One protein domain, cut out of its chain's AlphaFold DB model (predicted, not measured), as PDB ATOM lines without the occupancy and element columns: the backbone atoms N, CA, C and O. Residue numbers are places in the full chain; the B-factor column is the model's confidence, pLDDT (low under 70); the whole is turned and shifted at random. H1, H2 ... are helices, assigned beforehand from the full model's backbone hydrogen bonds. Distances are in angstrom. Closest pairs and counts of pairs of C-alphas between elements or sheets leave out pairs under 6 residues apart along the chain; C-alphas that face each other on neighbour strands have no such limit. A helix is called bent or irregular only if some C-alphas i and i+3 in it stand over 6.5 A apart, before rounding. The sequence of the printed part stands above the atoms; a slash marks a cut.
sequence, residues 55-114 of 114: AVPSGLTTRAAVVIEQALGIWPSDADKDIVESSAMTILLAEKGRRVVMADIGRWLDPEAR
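This is residues 55 to 114 of the 114 residues of an uncharacterized protein of Endobacterium cerealis (UniProt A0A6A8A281). Four short helices fold into a small compact body, with H1, H3 and H4 making three of its sides: H3 and H4 form a helical hairpin, and H1 stands about perpendicular to both, meeting H4 near the starts of both helices, at Ala 64 and Val 101, and H3 near its own end, at Ala 71. H2 closes a further side of this frame, near the last turn of H4 and the middle of H1. The printed part has 60 residues with four named helices, in the order H1, H2, H3, H4, and no named strand, and its class is all helix. It is compact, with a radius of gyration of the C-alphas of 10.1 A, and its outline is rounded, spanning 28 by 22 by 20 A.

After residues 55 to 61 comes H1, residues 62 to 72. A tight link of five residues joins it to H2, residues 78 to 86. H1 and H2 are close but not clearly touching, the closest C-alphas being those of Ile 68 and Val 84, 7.4 A apart; they run the same way at a steep tilt of 62 degrees. One residue, a tight link, separates H2 from H3, residues 88 to 93, and these two meet only through their link. H3 touches H1, with the closest C-alphas, those of Ala 71 and Ile 91, 5.4 A apart and the lines about perpendicular at 90 degrees. A tight link of five residues leads to H4, residues 99 to 109. H3 and H4 are a helical hairpin: they touch, closest at the C-alphas of Leu 92 and Met 102, 6.8 A apart, and run opposite ways at a shallow tilt of 20 degrees. H4 also touches H1, about perpendicular at 89 degrees, with the C-alphas of Ala 64 and Val 101 closest at 5.3 A. H2 and H4 are close but not clearly touching, closest at the C-alphas of Lys 81 and Leu 109, 6.2 A apart; they run opposite ways at a steep tilt of 49 degrees. Every O i to N i+4 pair is within hydrogen-bond range in H1, H3 and H4, while in H2 3 of 5 are.

H1 begins at C-alpha 62, (126.407, 135.116, 171.047), and is 15.4 A long from first to last C-alpha. H2 is 14.1 A long and irregular, with C-alphas 79 and 82 7.7 A apart. H3 is 8.7 A long. H4 is 15.0 A long and ends at C-alpha 109, (129.513, 133.813, 156.472).

The two C-alphas farthest apart are those of Gly 73 and Arg 114, the chain's last residue, at 29.3 A. The printed part has no cut, and its three links between helices are tight. The mean pLDDT of the printed part is 89.6, and residues 113 to 114 are under 70.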
ATOM      1  N   ALA A  55     126.847 125.898 172.194       90.88
ATOM      2  CA  ALA A  55     128.086 126.420 171.630       90.88
ATOM      3  C   ALA A  55     127.771 127.414 170.505       90.88
ATOM      4  O   ALA A  55     126.894 127.164 169.682       90.88
ATOM      5  N   VAL A  56     128.478 128.542 170.478       91.88
ATOM      6  CA  VAL A  56     128.357 129.540 169.408       91.88
ATOM      7  C   VAL A  56     129.445 129.248 168.367       91.88
ATOM      8  O   VAL A  56     130.593 129.045 168.775       91.88
ATOM      9  N   PRO A  57     129.121 129.210 167.059       91.88
ATOM     10  CA  PRO A  57     130.117 129.038 166.006       91.88
ATOM     11  C   PRO A  57     131.257 130.055 166.096       91.88
ATOM     12  O   PRO A  57     131.050 131.218 166.449       91.88
ATOM     13  N   SER A  58     132.470 129.624 165.745       88.06
ATOM     14  CA  SER A  58     133.635 130.513 165.728       88.06
ATOM     15  C   SER A  58     133.405 131.694 164.781       88.06
ATOM     16  O   SER A  58     132.878 131.525 163.685       88.06
ATOM     17  N   GLY A  59     133.796 132.898 165.202       86.75
ATOM     18  CA  GLY A  59     133.611 134.129 164.424       86.75
ATOM     19  C   GLY A  59     132.220 134.764 164.535       86.75
ATOM     20  O   GLY A  59     132.057 135.919 164.140       86.75
ATOM     21  N   LEU A  60     131.247 134.079 165.141       90.50
ATOM     22  CA  LEU A  60     129.912 134.609 165.403       90.50
ATOM     23  C   LEU A  60     129.793 135.069 166.863       90.50
ATOM     24  O   LEU A  60     130.302 134.424 167.776       90.50
ATOM     25  N   THR A  61     129.122 136.196 167.107       91.94
ATOM     26  CA  THR A  61     128.832 136.631 168.484       91.94
ATOM     27  C   THR A  61     127.620 135.891 169.036       91.94
ATOM     28  O   THR A  61     126.691 135.555 168.299       91.94
ATOM     29  N   THR A  62     127.564 135.706 170.357       92.44
ATOM     30  CA  THR A  62     126.407 135.116 171.047       92.44
ATOM     31  C   THR A  62     125.120 135.860 170.691       92.44
ATOM     32  O   THR A  62     124.088 135.245 170.435       92.44
ATOM     33  N   ARG A  63     125.188 137.196 170.610       91.62
ATOM     34  CA  ARG A  63     124.049 138.021 170.195       91.62
ATOM     35  C   ARG A  63     123.598 137.685 168.777       91.62
ATOM     36  O   ARG A  63     122.402 137.553 168.557       91.62
ATOM     37  N   ALA A  64     124.522 137.562 167.827       93.31
ATOM     38  CA  ALA A  64     124.168 137.221 166.455       93.31
ATOM     39  C   ALA A  64     123.545 135.824 166.356       93.31
ATOM     40  O   ALA A  64     122.524 135.674 165.691       93.31
ATOM     41  N   ALA A  65     124.077 134.841 167.086       94.62
ATOM     42  CA  ALA A  65     123.518 133.492 167.105       94.62
ATOM     43  C   ALA A  65     122.083 133.444 167.640       94.62
ATOM     44  O   ALA A  65     121.199 132.854 167.027       94.62
ATOM     45  N   VAL A  66     121.839 134.139 168.748       93.94
ATOM     46  CA  VAL A  66     120.512 134.244 169.350       93.94
ATOM     47  C   VAL A  66     119.521 134.973 168.425       93.94
ATOM     48  O   VAL A  66     118.355 134.596 168.347       93.94
ATOM     49  N   VAL A  67     119.965 136.005 167.698       93.50
ATOM     50  CA  VAL A  67     119.110 136.710 166.726       93.50
ATOM     51  C   VAL A  67     118.772 135.823 165.524       93.50
ATOM     52  O   VAL A  67     117.630 135.858 165.071       93.50
ATOM     53  N   ILE A  68     119.718 135.011 165.035       95.06
ATOM     54  CA  ILE A  68     119.449 134.006 163.991       95.06
ATOM     55  C   ILE A  68     118.375 133.031 164.470       95.06
ATOM     56  O   ILE A  68     117.405 132.801 163.752       95.06
ATOM     57  N   GLU A  69     118.493 132.524 165.696       94.62
ATOM     58  CA  GLU A  69     117.496 131.608 166.247       94.62
ATOM     59  C   GLU A  69     116.116 132.246 166.367       94.62
ATOM     60  O   GLU A  69     115.126 131.640 165.966       94.62
ATOM     61  N   GLN A  70     116.026 133.477 166.865       92.19
ATOM     62  CA  GLN A  70     114.738 134.161 166.959       92.19
ATOM     63  C   GLN A  70     114.106 134.433 165.592       92.19
ATOM     64  O   GLN A  70     112.884 134.416 165.474       92.19
ATOM     65  N   ALA A  71     114.922 134.709 164.573       94.06
ATOM     66  CA  ALA A  71     114.438 135.029 163.237       94.06
ATOM     67  C   ALA A  71     114.066 133.781 162.422       94.06
ATOM     68  O   ALA A  71     113.088 133.814 161.680       94.06
ATOM     69  N   LEU A  72     114.852 132.707 162.531       94.38
ATOM     70  CA  LEU A  72     114.779 131.542 161.642       94.38
ATOM     71  C   LEU A  72     114.386 130.241 162.351       94.38
ATOM     72  O   LEU A  72     114.138 129.239 161.688       94.38
ATOM     73  N   GLY A  73     114.345 130.222 163.686       93.75
ATOM     74  CA  GLY A  73     114.060 129.018 164.471       93.75
ATOM     75  C   GLY A  73     115.197 127.991 164.487       93.75
ATOM     76  O   GLY A  73     114.976 126.857 164.907       93.75
ATOM     77  N   ILE A  74     116.398 128.367 164.037       94.19
ATOM     78  CA  ILE A  74     117.576 127.491 163.982       94.19
ATOM     79  C   ILE A  74     118.705 128.047 164.843       94.19
ATOM     80  O   ILE A  74     118.966 129.249 164.854       94.19
ATOM     81  N   TRP A  75     119.420 127.169 165.542       95.12
ATOM     82  CA  TRP A  75     120.690 127.552 166.152       95.12
ATOM     83  C   TRP A  75     121.785 127.451 165.093       95.12
ATOM     84  O   TRP A  75     121.928 126.375 164.518       95.12
ATOM     85  N   PRO A  76     122.552 128.519 164.818       95.50
ATOM     86  CA  PRO A  76     123.457 128.525 163.679       95.50
ATOM     87  C   PRO A  76     124.560 127.478 163.820       95.50
ATOM     88  O   PRO A  76     125.202 127.353 164.869       95.50
ATOM     89  N   SER A  77     124.823 126.792 162.716       94.75
ATOM     90  CA  SER A  77     125.970 125.923 162.500       94.75
ATOM     91  C   SER A  77     126.581 126.183 161.120       94.75
ATOM     92  O   SER A  77     126.009 126.908 160.305       94.75
ATOM     93  N   ASP A  78     127.743 125.592 160.833       90.94
ATOM     94  CA  ASP A  78     128.369 125.728 159.512       90.94
ATOM     95  C   ASP A  78     127.500 125.153 158.380       90.94
ATOM     96  O   ASP A  78     127.583 125.633 157.253       90.94
ATOM     97  N   ALA A  79     126.627 124.183 158.677       93.12
ATOM     98  CA  ALA A  79     125.690 123.618 157.707       93.12
ATOM     99  C   ALA A  79     124.533 124.573 157.351       93.12
ATOM    100  O   ALA A  79     123.888 124.391 156.324       93.12
ATOM    101  N   ASP A  80     124.282 125.596 158.173       93.88
ATOM    102  CA  ASP A  80     123.157 126.522 158.007       93.88
ATOM    103  C   ASP A  80     123.545 127.819 157.281       93.88
ATOM    104  O   ASP A  80     122.701 128.699 157.102       93.88
ATOM    105  N   LYS A  81     124.816 127.974 156.883       94.06
ATOM    106  CA  LYS A  81     125.342 129.232 156.325       94.06
ATOM    107  C   LYS A  81     124.544 129.726 155.120       94.06
ATOM    108  O   LYS A  81     124.108 130.875 155.134       94.06
ATOM    109  N   ASP A  82     124.254 128.851 154.161       94.75
ATOM    110  CA  ASP A  82     123.486 129.197 152.957       94.75
ATOM    111  C   ASP A  82     122.062 129.676 153.295       94.75
ATOM    112  O   ASP A  82     121.535 130.615 152.688       94.75
ATOM    113  N   ILE A  83     121.433 129.059 154.303       95.19
ATOM    114  CA  ILE A  83     120.090 129.424 154.778       95.19
ATOM    115  C   ILE A  83     120.129 130.795 155.454       95.19
ATOM    116  O   ILE A  83     119.259 131.636 155.205       95.19
ATOM    117  N   VAL A  84     121.133 131.036 156.301       94.69
ATOM    118  CA  VAL A  84     121.315 132.310 157.006       94.69
ATOM    119  C   VAL A  84     121.594 133.441 156.019       94.69
ATOM    120  O   VAL A  84     120.978 134.503 156.132       94.69
ATOM    121  N   GLU A  85     122.463 133.214 155.033       95.25
ATOM    122  CA  GLU A  85     122.767 134.180 153.976       95.25
ATOM    123  C   GLU A  85     121.515 134.525 153.161       95.25
ATOM    124  O   GLU A  85     121.143 135.698 153.048       95.25
ATOM    125  N   SER A  86     120.792 133.504 152.692       95.69
ATOM    126  CA  SER A  86     119.553 133.672 151.922       95.69
ATOM    127  C   SER A  86     118.443 134.373 152.717       95.69
ATOM    128  O   SER A  86     117.530 134.962 152.138       95.69
ATOM    129  N   SER A  87     118.527 134.349 154.050       94.88
ATOM    130  CA  SER A  87     117.543 134.935 154.965       94.88
ATOM    131  C   SER A  87     117.991 136.265 155.583       94.88
ATOM    132  O   SER A  87     117.367 136.742 156.534       94.88
ATOM    133  N   ALA A  88     119.040 136.903 155.053       91.12
ATOM    134  CA  ALA A  88     119.615 138.124 155.620       91.12
ATOM    135  C   ALA A  88     118.583 139.246 155.850       91.12
ATOM    136  O   ALA A  88     118.635 139.942 156.867       91.12
ATOM    137  N   MET A  89     117.614 139.408 154.942       91.62
ATOM    138  CA  MET A  89     116.547 140.405 155.096       91.62
ATOM    139  C   MET A  89     115.593 140.057 156.245       91.62
ATOM    140  O   MET A  89     115.247 140.931 157.037       91.62
ATOM    141  N   THR A  90     115.213 138.786 156.382       94.06
ATOM    142  CA  THR A  90     114.376 138.296 157.489       94.06
ATOM    143  C   THR A  90     115.042 138.575 158.833       94.06
ATOM    144  O   THR A  90     114.414 139.110 159.744       94.06
ATOM    145  N   ILE A  91     116.344 138.294 158.934       92.50
ATOM    146  CA  ILE A  91     117.127 138.544 160.148       92.50
ATOM    147  C   ILE A  91     117.225 140.047 160.438       92.50
ATOM    148  O   ILE A  91     117.085 140.461 161.588       92.50
ATOM    149  N   LEU A  92     117.439 140.882 159.415       91.06
ATOM    150  CA  LEU A  92     117.524 142.337 159.575       91.06
ATOM    151  C   LEU A  92     116.201 142.954 160.055       91.06
ATOM    152  O   LEU A  92     116.238 143.918 160.819       91.06
ATOM    153  N   LEU A  93     115.062 142.422 159.606       89.00
ATOM    154  CA  LEU A  93     113.725 142.918 159.948       89.00
ATOM    155  C   LEU A  93     113.167 142.348 161.261       89.00
ATOM    156  O   LEU A  93     112.158 142.853 161.755       89.00
ATOM    157  N   ALA A  94     113.801 141.326 161.841       87.69
ATOM    158  CA  ALA A  94     113.413 140.781 163.138       87.69
ATOM    159  C   ALA A  94     113.537 141.833 164.258       87.69
ATOM    160  O   ALA A  94     114.340 142.763 164.174       87.69
ATOM    161  N   GLU A  95     112.801 141.662 165.363       81.25
ATOM    162  CA  GLU A  95     112.736 142.636 166.473       81.25
ATOM    163  C   GLU A  95     114.125 143.038 167.019       81.25
ATOM    164  O   GLU A  95     114.352 144.170 167.459       81.25
ATOM    165  N   LYS A  96     115.078 142.100 166.987       82.69
ATOM    166  CA  LYS A  96     116.468 142.293 167.429       82.69
ATOM    167  C   LYS A  96     117.474 142.362 166.268       82.69
ATOM    168  O   LYS A  96     118.674 142.506 166.516       82.69
ATOM    169  N   GLY A  97     116.989 142.337 165.027       76.00
ATOM    170  CA  GLY A  97     117.749 142.562 163.805       76.00
ATOM    171  C   GLY A  97     118.347 143.965 163.785       76.00
ATOM    172  O   GLY A  97     117.649 144.977 163.794       76.00
ATOM    173  N   ARG A  98     119.678 144.063 163.825       83.00
ATOM    174  CA  ARG A  98     120.393 145.349 163.791       83.00
ATOM    175  C   ARG A  98     121.553 145.265 162.819       83.00
ATOM    176  O   ARG A  98     122.205 144.233 162.727       83.00
ATOM    177  N   ARG A  99     121.913 146.388 162.188       83.94
ATOM    178  CA  ARG A  99     123.075 146.461 161.277       83.94
ATOM    179  C   ARG A  99     124.369 145.927 161.895       83.94
ATOM    180  O   ARG A  99     125.158 145.301 161.204       83.94
ATOM    181  N   VAL A 100     124.582 146.153 163.195       82.00
ATOM    182  CA  VAL A 100     125.754 145.612 163.907       82.00
ATOM    183  C   VAL A 100     125.731 144.083 163.985       82.00
ATOM    184  O   VAL A 100     126.771 143.467 163.813       82.00
ATOM    185  N   VAL A 101     124.553 143.482 164.171       86.81
ATOM    186  CA  VAL A 101     124.371 142.026 164.164       86.81
ATOM    187  C   VAL A 101     124.596 141.481 162.758       86.81
ATOM    188  O   VAL A 101     125.356 140.538 162.596       86.81
ATOM    189  N   MET A 102     124.040 142.130 161.733       91.88
ATOM    190  CA  MET A 102     124.267 141.727 160.341       91.88
ATOM    191  C   MET A 102     125.743 141.803 159.936       91.88
ATOM    192  O   MET A 102     126.207 140.954 159.189       91.88
ATOM    193  N   ALA A 103     126.501 142.774 160.453       88.69
ATOM    194  CA  ALA A 103     127.941 142.845 160.215       88.69
ATOM    195  C   ALA A 103     128.710 141.693 160.886       88.69
ATOM    196  O   ALA A 103     129.726 141.257 160.355       88.69
ATOM    197  N   ASP A 104     128.262 141.222 162.053       88.25
ATOM    198  CA  ASP A 104     128.832 140.036 162.703       88.25
ATOM    199  C   ASP A 104     128.498 138.767 161.904       88.25
ATOM    200  O   ASP A 104     129.383 137.950 161.674       88.25
ATOM    201  N   ILE A 105     127.255 138.646 161.421       91.75
ATOM    202  CA  ILE A 105     126.811 137.538 160.561       91.75
ATOM    203  C   ILE A 105     127.604 137.521 159.253       91.75
ATOM    204  O   ILE A 105     128.128 136.480 158.885       91.75
ATOM    205  N   GLY A 106     127.766 138.669 158.589       90.75
ATOM    206  CA  GLY A 106     128.522 138.765 157.339       90.75
ATOM    207  C   GLY A 106     129.966 138.278 157.477       90.75
ATOM    208  O   GLY A 106     130.417 137.492 156.656       90.75
ATOM    209  N   ARG A 107     130.662 138.650 158.563       89.94
ATOM    210  CA  ARG A 107     132.029 138.156 158.833       89.94
ATOM    211  C   ARG A 107     132.089 136.663 159.149       89.94
ATOM    212  O   ARG A 107     133.132 136.047 158.978       89.94
ATOM    213  N   TRP A 108     131.013 136.095 159.684       92.81
ATOM    214  CA  TRP A 108     130.933 134.661 159.948       92.81
ATOM    215  C   TRP A 108     130.644 133.854 158.672       92.81
ATOM    216  O   TRP A 108     131.191 132.761 158.501       92.81
ATOM    217  N   LEU A 109     129.811 134.398 157.779       92.00
ATOM    218  CA  LEU A 109     129.513 133.813 156.472       92.00
ATOM    219  C   LEU A 109     130.748 133.841 155.565       92.00
ATOM    220  O   LEU A 109     131.110 132.804 155.016       92.00
ATOM    221  N   ASP A 110     131.436 134.983 155.507       88.81
ATOM    222  CA  ASP A 110     132.663 135.168 154.735       88.81
ATOM    223  C   ASP A 110     133.767 135.814 155.602       88.81
ATOM    224  O   ASP A 110     133.842 137.042 155.727       88.81
ATOM    225  N   PRO A 111     134.635 135.000 156.233       79.19
ATOM    226  CA  PRO A 111     135.760 135.496 157.025       79.19
ATOM    227  C   PRO A 111     136.859 136.189 156.202       79.19
ATOM    228  O   PRO A 111     137.711 136.864 156.791       79.19
ATOM    229  N   GLU A 112     136.877 136.005 154.877       76.00
ATOM    230  CA  GLU A 112     137.902 136.537 153.970       76.00
ATOM    231  C   GLU A 112     137.503 137.881 153.344       76.00
ATOM    232  O   GLU A 112     138.384 138.640 152.928       76.00
ATOM    233  N   ALA A 113     136.211 138.227 153.356       63.28
ATOM    234  CA  ALA A 113     135.703 139.541 152.972       63.28
ATOM    235  C   ALA A 113     136.263 140.652 153.885       63.28
ATOM    236  O   ALA A 113     135.753 140.923 154.978       63.28
ATOM    237  N   ARG A 114     137.338 141.307 153.433       52.22
ATOM    238  CA  ARG A 114     137.932 142.504 154.045       52.22
ATOM    239  C   ARG A 114     137.621 143.762 153.254       52.22
ATOM    240  O   ARG A 114     137.821 143.741 152.022       52.22
TER     241      ARG A 114